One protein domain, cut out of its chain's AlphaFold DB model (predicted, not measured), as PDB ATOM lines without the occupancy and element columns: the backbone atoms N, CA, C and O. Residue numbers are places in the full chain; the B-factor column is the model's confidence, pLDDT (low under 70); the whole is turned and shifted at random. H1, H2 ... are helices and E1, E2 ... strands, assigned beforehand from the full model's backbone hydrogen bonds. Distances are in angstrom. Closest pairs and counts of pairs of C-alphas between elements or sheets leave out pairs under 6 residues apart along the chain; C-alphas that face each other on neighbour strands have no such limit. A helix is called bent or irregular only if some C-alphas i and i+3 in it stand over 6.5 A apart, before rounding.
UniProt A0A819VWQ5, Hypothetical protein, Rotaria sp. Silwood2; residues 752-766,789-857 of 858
ATOM      1  N   TYR A 752     -43.090 -24.608 -21.581       80.25
ATOM      2  CA  TYR A 752     -44.415 -25.125 -21.921       80.25
ATOM      3  C   TYR A 752     -45.092 -24.323 -23.036       80.25
ATOM      4  O   TYR A 752     -44.930 -23.104 -23.147       80.25
ATOM      5  N   ILE A 753     -45.910 -25.013 -23.835       82.19
ATOM      6  CA  ILE A 753     -46.774 -24.413 -24.855       82.19
ATOM      7  C   ILE A 753     -48.185 -25.007 -24.784       82.19
ATOM      8  O   ILE A 753     -48.371 -26.177 -24.440       82.19
ATOM      9  N   ARG A 754     -49.197 -24.193 -25.103       79.69
ATOM     10  CA  ARG A 754     -50.588 -24.640 -25.260       79.69
ATOM     11  C   ARG A 754     -50.918 -24.773 -26.735       79.69
ATOM     12  O   ARG A 754     -50.700 -23.836 -27.503       79.69
ATOM     13  N   HIS A 755     -51.479 -25.912 -27.122       75.75
ATOM     14  CA  HIS A 755     -51.929 -26.114 -28.492       75.75
ATOM     15  C   HIS A 755     -53.045 -25.102 -28.840       75.75
ATOM     16  O   HIS A 755     -54.004 -24.987 -28.069       75.75
ATOM     17  N   PRO A 756     -52.979 -24.395 -29.987       69.12
ATOM     18  CA  PRO A 756     -53.911 -23.310 -30.321       69.12
ATOM     19  C   PRO A 756     -55.392 -23.724 -30.332       69.12
ATOM     20  O   PRO A 756     -56.250 -22.959 -29.899       69.12
ATOM     21  N   GLU A 757     -55.685 -24.939 -30.805       67.06
ATOM     22  CA  GLU A 757     -57.058 -25.450 -30.951       67.06
ATOM     23  C   GLU A 757     -57.530 -26.323 -29.775       67.06
ATOM     24  O   GLU A 757     -58.616 -26.104 -29.243       67.06
ATOM     25  N   THR A 758     -56.721 -27.294 -29.331       73.25
ATOM     26  CA  THR A 758     -57.102 -28.245 -28.272       73.25
ATOM     27  C   THR A 758     -56.872 -27.715 -26.854       73.25
ATOM     28  O   THR A 758     -57.370 -28.310 -25.901       73.25
ATOM     29  N   LYS A 759     -56.141 -26.597 -26.697       71.31
ATOM     30  CA  LYS A 759     -55.686 -26.029 -25.410       71.31
ATOM     31  C   LYS A 759     -54.892 -27.001 -24.530       71.31
ATOM     32  O   LYS A 759     -54.682 -26.721 -23.354       71.31
ATOM     33  N   GLU A 760     -54.437 -28.117 -25.087       75.38
ATOM     34  CA  GLU A 760     -53.623 -29.083 -24.364       75.38
ATOM     35  C   GLU A 760     -52.207 -28.554 -24.149       75.38
ATOM     36  O   GLU A 760     -51.635 -27.876 -25.006       75.38
ATOM     37  N   GLU A 761     -51.656 -28.876 -22.984       79.38
ATOM     38  CA  GLU A 761     -50.335 -28.445 -22.539       79.38
ATOM     39  C   GLU A 761     -49.285 -29.487 -22.944       79.38
ATOM     40  O   GLU A 761     -49.460 -30.692 -22.705       79.38
ATOM     41  N   TYR A 762     -48.207 -29.014 -23.570       82.06
ATOM     42  CA  TYR A 762     -47.079 -29.814 -24.044       82.06
ATOM     43  C   TYR A 762     -45.756 -29.211 -23.569       82.06
ATOM     44  O   TYR A 762     -45.625 -27.988 -23.458       82.06
ATOM     45  N   VAL A 763     -44.765 -30.075 -23.331       82.50
ATOM     46  CA  VAL A 763     -43.370 -29.656 -23.168       82.50
ATOM     47  C   VAL A 763     -42.862 -29.186 -24.529       82.50
ATOM     48  O   VAL A 763     -42.901 -29.929 -25.508       82.50
ATOM     49  N   ASN A 764     -42.392 -27.948 -24.602       82.88
ATOM     50  CA  ASN A 764     -41.887 -27.334 -25.825       82.88
ATOM     51  C   ASN A 764     -40.420 -27.733 -26.066       82.88
ATOM     52  O   ASN A 764     -39.528 -26.889 -26.025       82.88
ATOM     53  N   PHE A 765     -40.166 -29.032 -26.249       82.25
ATOM     54  CA  PHE A 765     -38.833 -29.579 -26.511       82.25
ATOM     55  C   PHE A 765     -38.797 -30.309 -27.854       82.25
ATOM     56  O   PHE A 765     -39.531 -31.276 -28.055       82.25
ATOM     57  N   ASP A 766     -37.924 -29.873 -28.763       81.56
ATOM     58  CA  ASP A 766     -37.706 -30.546 -30.045       81.56
ATOM     59  C   ASP A 766     -36.689 -31.695 -29.877       81.56
ATOM     60  O   ASP A 766     -35.533 -31.437 -29.521       81.56
ATOM     61  N   THR A 789     -21.425 -22.399 -28.546       81.00
ATOM     62  CA  THR A 789     -22.837 -22.713 -28.278       81.00
ATOM     63  C   THR A 789     -23.120 -24.216 -28.253       81.00
ATOM     64  O   THR A 789     -23.784 -24.711 -27.344       81.00
ATOM     65  N   ALA A 790     -22.583 -24.976 -29.206       83.25
ATOM     66  CA  ALA A 790     -22.694 -26.432 -29.207       83.25
ATOM     67  C   ALA A 790     -21.873 -27.061 -28.068       83.25
ATOM     68  O   ALA A 790     -22.295 -28.055 -27.480       83.25
ATOM     69  N   THR A 791     -20.743 -26.452 -27.695       83.81
ATOM     70  CA  THR A 791     -19.913 -26.913 -26.569       83.81
ATOM     71  C   THR A 791     -20.622 -26.740 -25.224       83.81
ATOM     72  O   THR A 791     -20.561 -27.632 -24.374       83.81
ATOM     73  N   THR A 792     -21.320 -25.620 -25.015       83.44
ATOM     74  CA  THR A 792     -22.122 -25.399 -23.804       83.44
ATOM     75  C   THR A 792     -23.297 -26.370 -23.725       83.44
ATOM     76  O   THR A 792     -23.502 -26.976 -22.675       83.44
ATOM     77  N   LEU A 793     -24.000 -26.594 -24.841       82.62
ATOM     78  CA  LEU A 793     -25.115 -27.548 -24.911       82.62
ATOM     79  C   LEU A 793     -24.662 -28.992 -24.664       82.62
ATOM     80  O   LEU A 793     -25.339 -29.733 -23.959       82.62
ATOM     81  N   LEU A 794     -23.488 -29.379 -25.172       84.44
ATOM     82  CA  LEU A 794     -22.902 -30.699 -24.926       84.44
ATOM     83  C   LEU A 794     -22.610 -30.937 -23.437       84.44
ATOM     84  O   LEU A 794     -22.832 -32.035 -22.934       84.44
ATOM     85  N   ARG A 795     -22.141 -29.917 -22.705       84.75
ATOM     86  CA  ARG A 795     -21.914 -30.023 -21.250       84.75
ATOM     87  C   ARG A 795     -23.213 -30.161 -20.459       84.75
ATOM     88  O   ARG A 795     -23.204 -30.769 -19.396       84.75
ATOM     89  N   GLN A 796     -24.300 -29.594 -20.975       83.12
ATOM     90  CA  GLN A 796     -25.621 -29.591 -20.346       83.12
ATOM     91  C   GLN A 796     -26.525 -30.734 -20.837       83.12
ATOM     92  O   GLN A 796     -27.677 -30.798 -20.421       83.12
ATOM     93  N   GLU A 797     -26.037 -31.648 -21.688       84.62
ATOM     94  CA  GLU A 797     -26.857 -32.688 -22.333       84.62
ATOM     95  C   GLU A 797     -27.690 -33.498 -21.332       84.62
ATOM     96  O   GLU A 797     -28.893 -33.680 -21.526       84.62
ATOM     97  N   GLU A 798     -27.057 -33.979 -20.260       84.00
ATOM     98  CA  GLU A 798     -27.723 -34.821 -19.265       84.00
ATOM     99  C   GLU A 798     -28.772 -34.034 -18.476       84.00
ATOM    100  O   GLU A 798     -29.873 -34.527 -18.250       84.00
ATOM    101  N   GLN A 799     -28.466 -32.778 -18.138       83.12
ATOM    102  CA  GLN A 799     -29.393 -31.887 -17.449       83.12
ATOM    103  C   GLN A 799     -30.606 -31.577 -18.336       83.12
ATOM    104  O   GLN A 799     -31.739 -31.739 -17.901       83.12
ATOM    105  N   ILE A 800     -30.390 -31.214 -19.604       82.00
ATOM    106  CA  ILE A 800     -31.465 -30.932 -20.570       82.00
ATOM    107  C   ILE A 800     -32.347 -32.171 -20.776       82.00
ATOM    108  O   ILE A 800     -33.575 -32.064 -20.790       82.00
ATOM    109  N   ARG A 801     -31.739 -33.358 -20.904       85.06
ATOM    110  CA  ARG A 801     -32.468 -34.623 -21.052       85.06
ATOM    111  C   ARG A 801     -33.310 -34.929 -19.815       85.06
ATOM    112  O   ARG A 801     -34.491 -35.231 -19.965       85.06
ATOM    113  N   GLN A 802     -32.724 -34.840 -18.622       85.56
ATOM    114  CA  GLN A 802     -33.424 -35.132 -17.373       85.56
ATOM    115  C   GLN A 802     -34.569 -34.144 -17.134       85.56
ATOM    116  O   GLN A 802     -35.683 -34.562 -16.840       85.56
ATOM    117  N   THR A 803     -34.325 -32.849 -17.337       83.25
ATOM    118  CA  THR A 803     -35.340 -31.797 -17.220       83.25
ATOM    119  C   THR A 803     -36.494 -32.025 -18.198       83.25
ATOM    120  O   THR A 803     -37.651 -31.942 -17.803       83.25
ATOM    121  N   SER A 804     -36.213 -32.404 -19.450       84.06
ATOM    122  CA  SER A 804     -37.253 -32.737 -20.436       84.06
ATOM    123  C   SER A 804     -38.127 -33.924 -20.006       84.06
ATOM    124  O   SER A 804     -39.355 -33.840 -20.073       84.06
ATOM    125  N   VAL A 805     -37.513 -35.001 -19.495       86.25
ATOM    126  CA  VAL A 805     -38.239 -36.174 -18.973       86.25
ATOM    127  C   VAL A 805     -39.085 -35.796 -17.757       86.25
ATOM    128  O   VAL A 805     -40.281 -36.075 -17.748       86.25
ATOM    129  N   ASN A 806     -38.503 -35.095 -16.783       85.69
ATOM    130  CA  ASN A 806     -39.189 -34.693 -15.553       85.69
ATOM    131  C   ASN A 806     -40.401 -33.793 -15.836       85.69
ATOM    132  O   ASN A 806     -41.477 -34.006 -15.287       85.69
ATOM    133  N   LEU A 807     -40.258 -32.803 -16.722       84.06
ATOM    134  CA  LEU A 807     -41.354 -31.904 -17.098       84.06
ATOM    135  C   LEU A 807     -42.474 -32.643 -17.840       84.06
ATOM    136  O   LEU A 807     -43.649 -32.292 -17.695       84.06
ATOM    137  N   GLN A 808     -42.119 -33.656 -18.636       86.12
ATOM    138  CA  GLN A 808     -43.082 -34.494 -19.342       86.12
ATOM    139  C   GLN A 808     -43.831 -35.426 -18.380       86.12
ATOM    140  O   GLN A 808     -45.043 -35.593 -18.527       86.12
ATOM    141  N   GLU A 809     -43.135 -36.000 -17.396       86.06
ATOM    142  CA  GLU A 809     -43.732 -36.777 -16.303       86.06
ATOM    143  C   GLU A 809     -44.669 -35.905 -15.458       86.06
ATOM    144  O   GLU A 809     -45.831 -36.266 -15.295       86.06
ATOM    145  N   LEU A 810     -44.239 -34.702 -15.060       84.75
ATOM    146  CA  LEU A 810     -45.055 -33.753 -14.296       84.75
ATOM    147  C   LEU A 810     -46.355 -33.380 -15.030       84.75
ATOM    148  O   LEU A 810     -47.434 -33.402 -14.438       84.75
ATOM    149  N   LEU A 811     -46.291 -33.084 -16.335       84.38
ATOM    150  CA  LEU A 811     -47.502 -32.829 -17.124       84.38
ATOM    151  C   LEU A 811     -48.406 -34.063 -17.222       84.38
ATOM    152  O   LEU A 811     -49.631 -33.925 -17.197       84.38
ATOM    153  N   ASN A 812     -47.831 -35.260 -17.358       86.25
ATOM    154  CA  ASN A 812     -48.603 -36.501 -17.408       86.25
ATOM    155  C   ASN A 812     -49.298 -36.779 -16.067       86.25
ATOM    156  O   ASN A 812     -50.477 -37.137 -16.065       86.25
ATOM    157  N   ASP A 813     -48.620 -36.530 -14.948       85.06
ATOM    158  CA  ASP A 813     -49.162 -36.670 -13.598       85.06
ATOM    159  C   ASP A 813     -50.290 -35.670 -13.337       85.06
ATOM    160  O   ASP A 813     -51.344 -36.043 -12.818       85.06
ATOM    161  N   ILE A 814     -50.135 -34.415 -13.774       82.44
ATOM    162  CA  ILE A 814     -51.187 -33.390 -13.679       82.44
ATOM    163  C   ILE A 814     -52.393 -33.767 -14.548       82.44
ATOM    164  O   ILE A 814     -53.535 -33.701 -14.082       82.44
ATOM    165  N   LYS A 815     -52.172 -34.238 -15.784       84.06
ATOM    166  CA  LYS A 815     -53.247 -34.743 -16.660       84.06
ATOM    167  C   LYS A 815     -53.972 -35.930 -16.023       84.06
ATOM    168  O   LYS A 815     -55.204 -35.961 -16.024       84.06
ATOM    169  N   HIS A 816     -53.236 -36.872 -15.437       84.75
ATOM    170  CA  HIS A 816     -53.802 -38.030 -14.746       84.75
ATOM    171  C   HIS A 816     -54.597 -37.615 -13.497       84.75
ATOM    172  O   HIS A 816     -55.719 -38.085 -13.286       84.75
ATOM    173  N   ALA A 817     -54.066 -36.689 -12.695       82.38
ATOM    174  CA  ALA A 817     -54.744 -36.136 -11.527       82.38
ATOM    175  C   ALA A 817     -56.044 -35.419 -11.923       82.38
ATOM    176  O   ALA A 817     -57.079 -35.624 -11.290       82.38
ATOM    177  N   TYR A 818     -56.038 -34.640 -13.009       81.75
ATOM    178  CA  TYR A 818     -57.237 -33.974 -13.524       81.75
ATOM    179  C   TYR A 818     -58.274 -34.941 -14.094       81.75
ATOM    180  O   TYR A 818     -59.470 -34.718 -13.883       81.75
ATOM    181  N   ALA A 819     -57.840 -36.011 -14.766       80.62
ATOM    182  CA  ALA A 819     -58.715 -37.071 -15.263       80.62
ATOM    183  C   ALA A 819     -59.338 -37.907 -14.130       80.62
ATOM    184  O   ALA A 819     -60.461 -38.389 -14.269       80.62
ATOM    185  N   SER A 820     -58.641 -38.034 -12.996       81.31
ATOM    186  CA  SER A 820     -59.101 -38.776 -11.814       81.31
ATOM    187  C   SER A 820     -60.180 -38.042 -11.004       81.31
ATOM    188  O   SER A 820     -60.821 -38.654 -10.152       81.31
ATOM    189  N   ILE A 821     -60.405 -36.743 -11.249       81.19
ATOM    190  CA  ILE A 821     -61.428 -35.950 -10.551       81.19
ATOM    191  C   ILE A 821     -62.813 -36.226 -11.171       81.19
ATOM    192  O   ILE A 821     -63.026 -35.903 -12.345       81.19
ATOM    193  N   PRO A 822     -63.796 -36.745 -10.404       77.88
ATOM    194  CA  PRO A 822     -65.163 -36.941 -10.886       77.88
ATOM    195  C   PRO A 822     -65.810 -35.621 -11.333       77.88
ATOM    196  O   PRO A 822     -65.652 -34.587 -10.678       77.88
ATOM    197  N   LYS A 823     -66.579 -35.651 -12.430       74.19
ATOM    198  CA  LYS A 823     -67.161 -34.445 -13.059       74.19
ATOM    199  C   LYS A 823     -68.018 -33.609 -12.097       74.19
ATOM    200  O   LYS A 823     -67.983 -32.381 -12.182       74.19
ATOM    201  N   ASP A 824     -68.681 -34.249 -11.137       73.00
ATOM    202  CA  ASP A 824     -69.561 -33.599 -10.155       73.00
ATOM    203  C   ASP A 824     -68.795 -32.777  -9.100       73.00
ATOM    204  O   ASP A 824     -69.324 -31.808  -8.561       73.00
ATOM    205  N   MET A 825     -67.521 -33.105  -8.837       71.12
ATOM    206  CA  MET A 825     -66.659 -32.376  -7.891       71.12
ATOM    207  C   MET A 825     -65.762 -31.327  -8.565       71.12
ATOM    208  O   MET A 825     -64.997 -30.632  -7.896       71.12
ATOM    209  N   SER A 826     -65.875 -31.156  -9.886       68.00
ATOM    210  CA  SER A 826     -65.042 -30.232 -10.666       68.00
ATOM    211  C   SER A 826     -65.106 -28.776 -10.181       68.00
ATOM    212  O   SER A 826     -64.084 -28.090 -10.196       68.00
ATOM    213  N   GLN A 827     -66.263 -28.310  -9.690       71.44
ATOM    214  CA  GLN A 827     -66.413 -26.950  -9.154       71.44
ATOM    215  C   GLN A 827     -65.733 -26.754  -7.788       71.44
ATOM    216  O   GLN A 827     -65.201 -25.678  -7.533       71.44
ATOM    217  N   LEU A 828     -65.690 -27.790  -6.940       74.50
ATOM    218  CA  LEU A 828     -65.025 -27.763  -5.626       74.50
ATOM    219  C   LEU A 828     -63.497 -27.766  -5.748       74.50
ATOM    220  O   LEU A 828     -62.811 -27.093  -4.986       74.50
ATOM    221  N   PHE A 829     -62.961 -28.487  -6.737       78.50
ATOM    222  CA  PHE A 829     -61.521 -28.541  -7.003       78.50
ATOM    223  C   PHE A 829     -61.011 -27.394  -7.884       78.50
ATOM    224  O   PHE A 829     -59.804 -27.267  -8.066       78.50
ATOM    225  N   LYS A 830     -61.892 -26.528  -8.399       76.31
ATOM    226  CA  LYS A 830     -61.522 -25.359  -9.212       76.31
ATOM    227  C   LYS A 830     -60.444 -24.462  -8.565       76.31
ATOM    228  O   LYS A 830     -59.436 -24.245  -9.231       76.31
ATOM    229  N   PRO A 831     -60.543 -24.031  -7.288       78.31
ATOM    230  CA  PRO A 831     -59.481 -23.245  -6.645       78.31
ATOM    231  C   PRO A 831     -58.166 -24.021  -6.461       78.31
ATOM    232  O   PRO A 831     -57.100 -23.419  -6.379       78.31
ATOM    233  N   HIS A 832     -58.210 -25.357  -6.402       77.69
ATOM    234  CA  HIS A 832     -57.001 -26.185  -6.371       77.69
ATOM    235  C   HIS A 832     -56.354 -26.303  -7.758       77.69
ATOM    236  O   HIS A 832     -55.132 -26.264  -7.850       77.69
ATOM    237  N   ARG A 833     -57.154 -26.374  -8.833       78.56
ATOM    238  CA  ARG A 833     -56.662 -26.321 -10.221       78.56
ATOM    239  C   ARG A 833     -56.055 -24.961 -10.553       78.56
ATOM    240  O   ARG A 833     -54.969 -24.916 -11.108       78.56
ATOM    241  N   GLU A 834     -56.701 -23.871 -10.142       78.75
ATOM    242  CA  GLU A 834     -56.188 -22.507 -10.335       78.75
ATOM    243  C   GLU A 834     -54.836 -22.305  -9.636       78.75
ATOM    244  O   GLU A 834     -53.948 -21.695 -10.219       78.75
ATOM    245  N   LYS A 835     -54.623 -22.894  -8.448       80.62
ATOM    246  CA  LYS A 835     -53.310 -22.883  -7.774       80.62
ATOM    247  C   LYS A 835     -52.224 -23.645  -8.538       80.62
ATOM    248  O   LYS A 835     -51.083 -23.196  -8.568       80.62
ATOM    249  N   VAL A 836     -52.557 -24.789  -9.138       80.75
ATOM    250  CA  VAL A 836     -51.612 -25.565  -9.965       80.75
ATOM    251  C   VAL A 836     -51.315 -24.828 -11.275       80.75
ATOM    252  O   VAL A 836     -50.161 -24.736 -11.676       80.75
ATOM    253  N   GLU A 837     -52.323 -24.228 -11.912       77.56
ATOM    254  CA  GLU A 837     -52.132 -23.382 -13.098       77.56
ATOM    255  C   GLU A 837     -51.315 -22.117 -12.787       77.56
ATOM    256  O   GLU A 837     -50.493 -21.709 -13.605       77.56
ATOM    257  N   GLU A 838     -51.492 -21.512 -11.609       79.88
ATOM    258  CA  GLU A 838     -50.693 -20.374 -11.143       79.88
ATOM    259  C   GLU A 838     -49.229 -20.769 -10.904       79.88
ATOM    260  O   GLU A 838     -48.333 -20.016 -11.289       79.88
ATOM    261  N   ALA A 839     -48.986 -21.971 -10.367       78.94
ATOM    262  CA  ALA A 839     -47.648 -22.534 -10.195       78.94
ATOM    263  C   ALA A 839     -46.965 -22.886 -11.532       78.94
ATOM    264  O   ALA A 839     -45.764 -22.679 -11.668       78.94
ATOM    265  N   LEU A 840     -47.717 -23.347 -12.540       78.56
ATOM    266  CA  LEU A 840     -47.195 -23.633 -13.886       78.56
ATOM    267  C   LEU A 840     -47.040 -22.380 -14.764       78.56
ATOM    268  O   LEU A 840     -46.299 -22.396 -15.749       78.56
ATOM    269  N   ARG A 841     -47.728 -21.279 -14.431       77.62
ATOM    270  CA  ARG A 841     -47.750 -20.033 -15.218       77.62
ATOM    271  C   ARG A 841     -46.357 -19.489 -15.579       77.62
ATOM    272  O   ARG A 841     -46.199 -19.056 -16.722       77.62
ATOM    273  N   PRO A 842     -45.344 -19.506 -14.690       79.81
ATOM    274  CA  PRO A 842     -43.983 -19.092 -15.032       79.81
ATOM    275  C   PRO A 842     -43.378 -19.891 -16.199       79.81
ATOM    276  O   PRO A 842     -42.712 -19.295 -17.048       79.81
ATOM    277  N   GLY A 843     -43.686 -21.189 -16.310       78.00
ATOM    278  CA  GLY A 843     -43.236 -22.078 -17.391       78.00
ATOM    279  C   GLY A 843     -43.832 -21.776 -18.773       78.00
ATOM    280  O   GLY A 843     -43.247 -22.148 -19.788       78.00
ATOM    281  N   PHE A 844     -44.962 -21.062 -18.825       76.75
ATOM    282  CA  PHE A 844     -45.610 -20.624 -20.069       76.75
ATOM    283  C   PHE A 844     -45.218 -19.205 -20.509       76.75
ATOM    284  O   PHE A 844     -45.522 -18.825 -21.637       76.75
ATOM    285  N   VAL A 845     -44.620 -18.395 -19.624       75.88
ATOM    286  CA  VAL A 845     -44.466 -16.941 -19.847       75.88
ATOM    287  C   VAL A 845     -43.023 -16.455 -19.721       75.88
ATOM    288  O   VAL A 845     -42.633 -15.564 -20.471       75.88
ATOM    289  N   ALA A 846     -42.244 -16.989 -18.778       74.62
ATOM    290  CA  ALA A 846     -40.946 -16.416 -18.406       74.62
ATOM    291  C   ALA A 846     -39.789 -17.422 -18.425       74.62
ATOM    292  O   ALA A 846     -38.663 -17.034 -18.726       74.62
ATOM    293  N   ILE A 847     -40.043 -18.692 -18.106       80.75
ATOM    294  CA  ILE A 847     -38.987 -19.700 -18.001       80.75
ATOM    295  C   ILE A 847     -38.723 -20.297 -19.377       80.75
ATOM    296  O   ILE A 847     -39.602 -20.910 -19.986       80.75
ATOM    297  N   THR A 848     -37.493 -20.114 -19.839       81.94
ATOM    298  CA  THR A 848     -36.956 -20.660 -21.088       81.94
ATOM    299  C   THR A 848     -36.018 -21.826 -20.800       81.94
ATOM    300  O   THR A 848     -35.524 -21.949 -19.681       81.94
ATOM    301  N   TRP A 849     -35.691 -22.642 -21.805       77.50
ATOM    302  CA  TRP A 849     -34.717 -23.740 -21.664       77.50
ATOM    303  C   TRP A 849     -33.290 -23.283 -21.324       77.50
ATOM    304  O   TRP A 849     -32.481 -24.077 -20.855       77.50
ATOM    305  N   SER A 850     -32.977 -22.003 -21.535       71.81
ATOM    306  CA  SER A 850     -31.712 -21.364 -21.152       71.81
ATOM    307  C   SER A 850     -31.693 -20.786 -19.728       71.81
ATOM    308  O   SER A 850     -30.661 -20.266 -19.295       71.81
ATOM    309  N   SER A 851     -32.810 -20.841 -18.995       74.81
ATOM    310  CA  SER A 851     -32.938 -20.248 -17.659       74.81
ATOM    311  C   SER A 851     -32.318 -21.133 -16.570       74.81
ATOM    312  O   SER A 851     -32.549 -22.334 -16.518       74.81
ATOM    313  N   LEU A 852     -31.573 -20.532 -15.636       65.69
ATOM    314  CA  LEU A 852     -30.997 -21.236 -14.474       65.69
ATOM    315  C   LEU A 852     -32.054 -21.651 -13.432       65.69
ATOM    316  O   LEU A 852     -31.779 -22.480 -12.575       65.69
ATOM    317  N   THR A 853     -33.258 -21.083 -13.511       64.94
ATOM    318  CA  THR A 853     -34.360 -21.272 -12.556       64.94
ATOM    319  C   THR A 853     -35.323 -22.398 -12.946       64.94
ATOM    320  O   THR A 853     -36.361 -22.556 -12.309       64.94
ATOM    321  N   ILE A 854     -35.022 -23.187 -13.987       68.25
ATOM    322  CA  ILE A 854     -35.893 -24.305 -14.397       68.25
ATOM    323  C   ILE A 854     -36.003 -25.344 -13.271       68.25
ATOM    324  O   ILE A 854     -37.087 -25.863 -13.030       68.25
ATOM    325  N   GLU A 855     -34.912 -25.595 -12.542       63.81
ATOM    326  CA  GLU A 855     -34.893 -26.512 -11.393       63.81
ATOM    327  C   GLU A 855     -35.710 -26.017 -10.197       63.81
ATOM    328  O   GLU A 855     -36.175 -26.833  -9.418       63.81
ATOM    329  N   GLU A 856     -35.909 -24.704 -10.056       63.66
ATOM    330  CA  GLU A 856     -36.763 -24.128  -9.007       63.66
ATOM    331  C   GLU A 856     -38.254 -24.155  -9.385       63.66
ATOM    332  O   GLU A 856     -39.114 -23.949  -8.531       63.66
ATOM    333  N   CYS A 857     -38.558 -24.352 -10.674       59.34
ATOM    334  CA  CYS A 857     -39.920 -24.442 -11.195       59.34
ATOM    335  C   CYS A 857     -40.427 -25.887 -11.317       59.34
ATOM    336  O   CYS A 857     -41.644 -26.084 -11.334       59.34
TER     337      CYS A 857
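What this domain is: This is residues 752 to 766 and 789 to 857 of the 858 residues of the protein "Hypothetical protein" of Rotaria sp. Silwood2 (UniProt A0A819VWQ5). The long helix H2 runs along a loose rod and H3 folds back past it; the small hairpin E1 E2 bridges them, E2 at H2, E1 at H3. H1 extends one end, and H4 returns to H3. The 84 printed residues, mostly helix, run E1 E2 H1 H2 H3 H4, with radius of gyration of the C-alphas 15.2 A, spanning 53 by 24 by 18 A.

How they stand to each other: E1, residues 752 to 754, and E2, 761 to 763, form an antiparallel hairpin; N 753 and O 762, 3.0 A apart, are within hydrogen-bond range. H1, 789 to 795, meets H2, 797 to 819, only through their tight link. The closest C-alphas of E2 and H2 are Val 763 and Gln 808, 6.2 A. Those of E1 and H3, 830 to 845, are Tyr 752 and Phe 844, 5.0 A. H2 and H3 are only just apart, closest 8.4 A. H4, 854 to 857, only just touches H3, at residues 840 to 843 alone, with 3 pairs of C-alphas within 8 A, the closest Gly 843 and Cys 857, 7.4 A. Every O i to N i+4 pair is within hydrogen-bond range in H1 and H2, 9 of 12 in H3; H4 is too short.

Where its parts are: E1 begins at C-alpha 752 (-44.415, -25.125, -21.921); H4 ends at C-alpha 857 (-39.920, -24.442, -11.195). H2 is 32.9 A long, H3 21.8 A. H3 is only just irregular, C-alphas 839 and 842 being 7.0 A apart.

The domain as a whole: The farthest C-alphas, Thr 791 and Asp 824, are 52.7 A apart. Residues 767 to 788 are not printed, a 16.9 A gap between C-alphas 766 and 789. No link printed whole is long. pLDDT is under 70 at 756 to 757, 826 and 852 to 857.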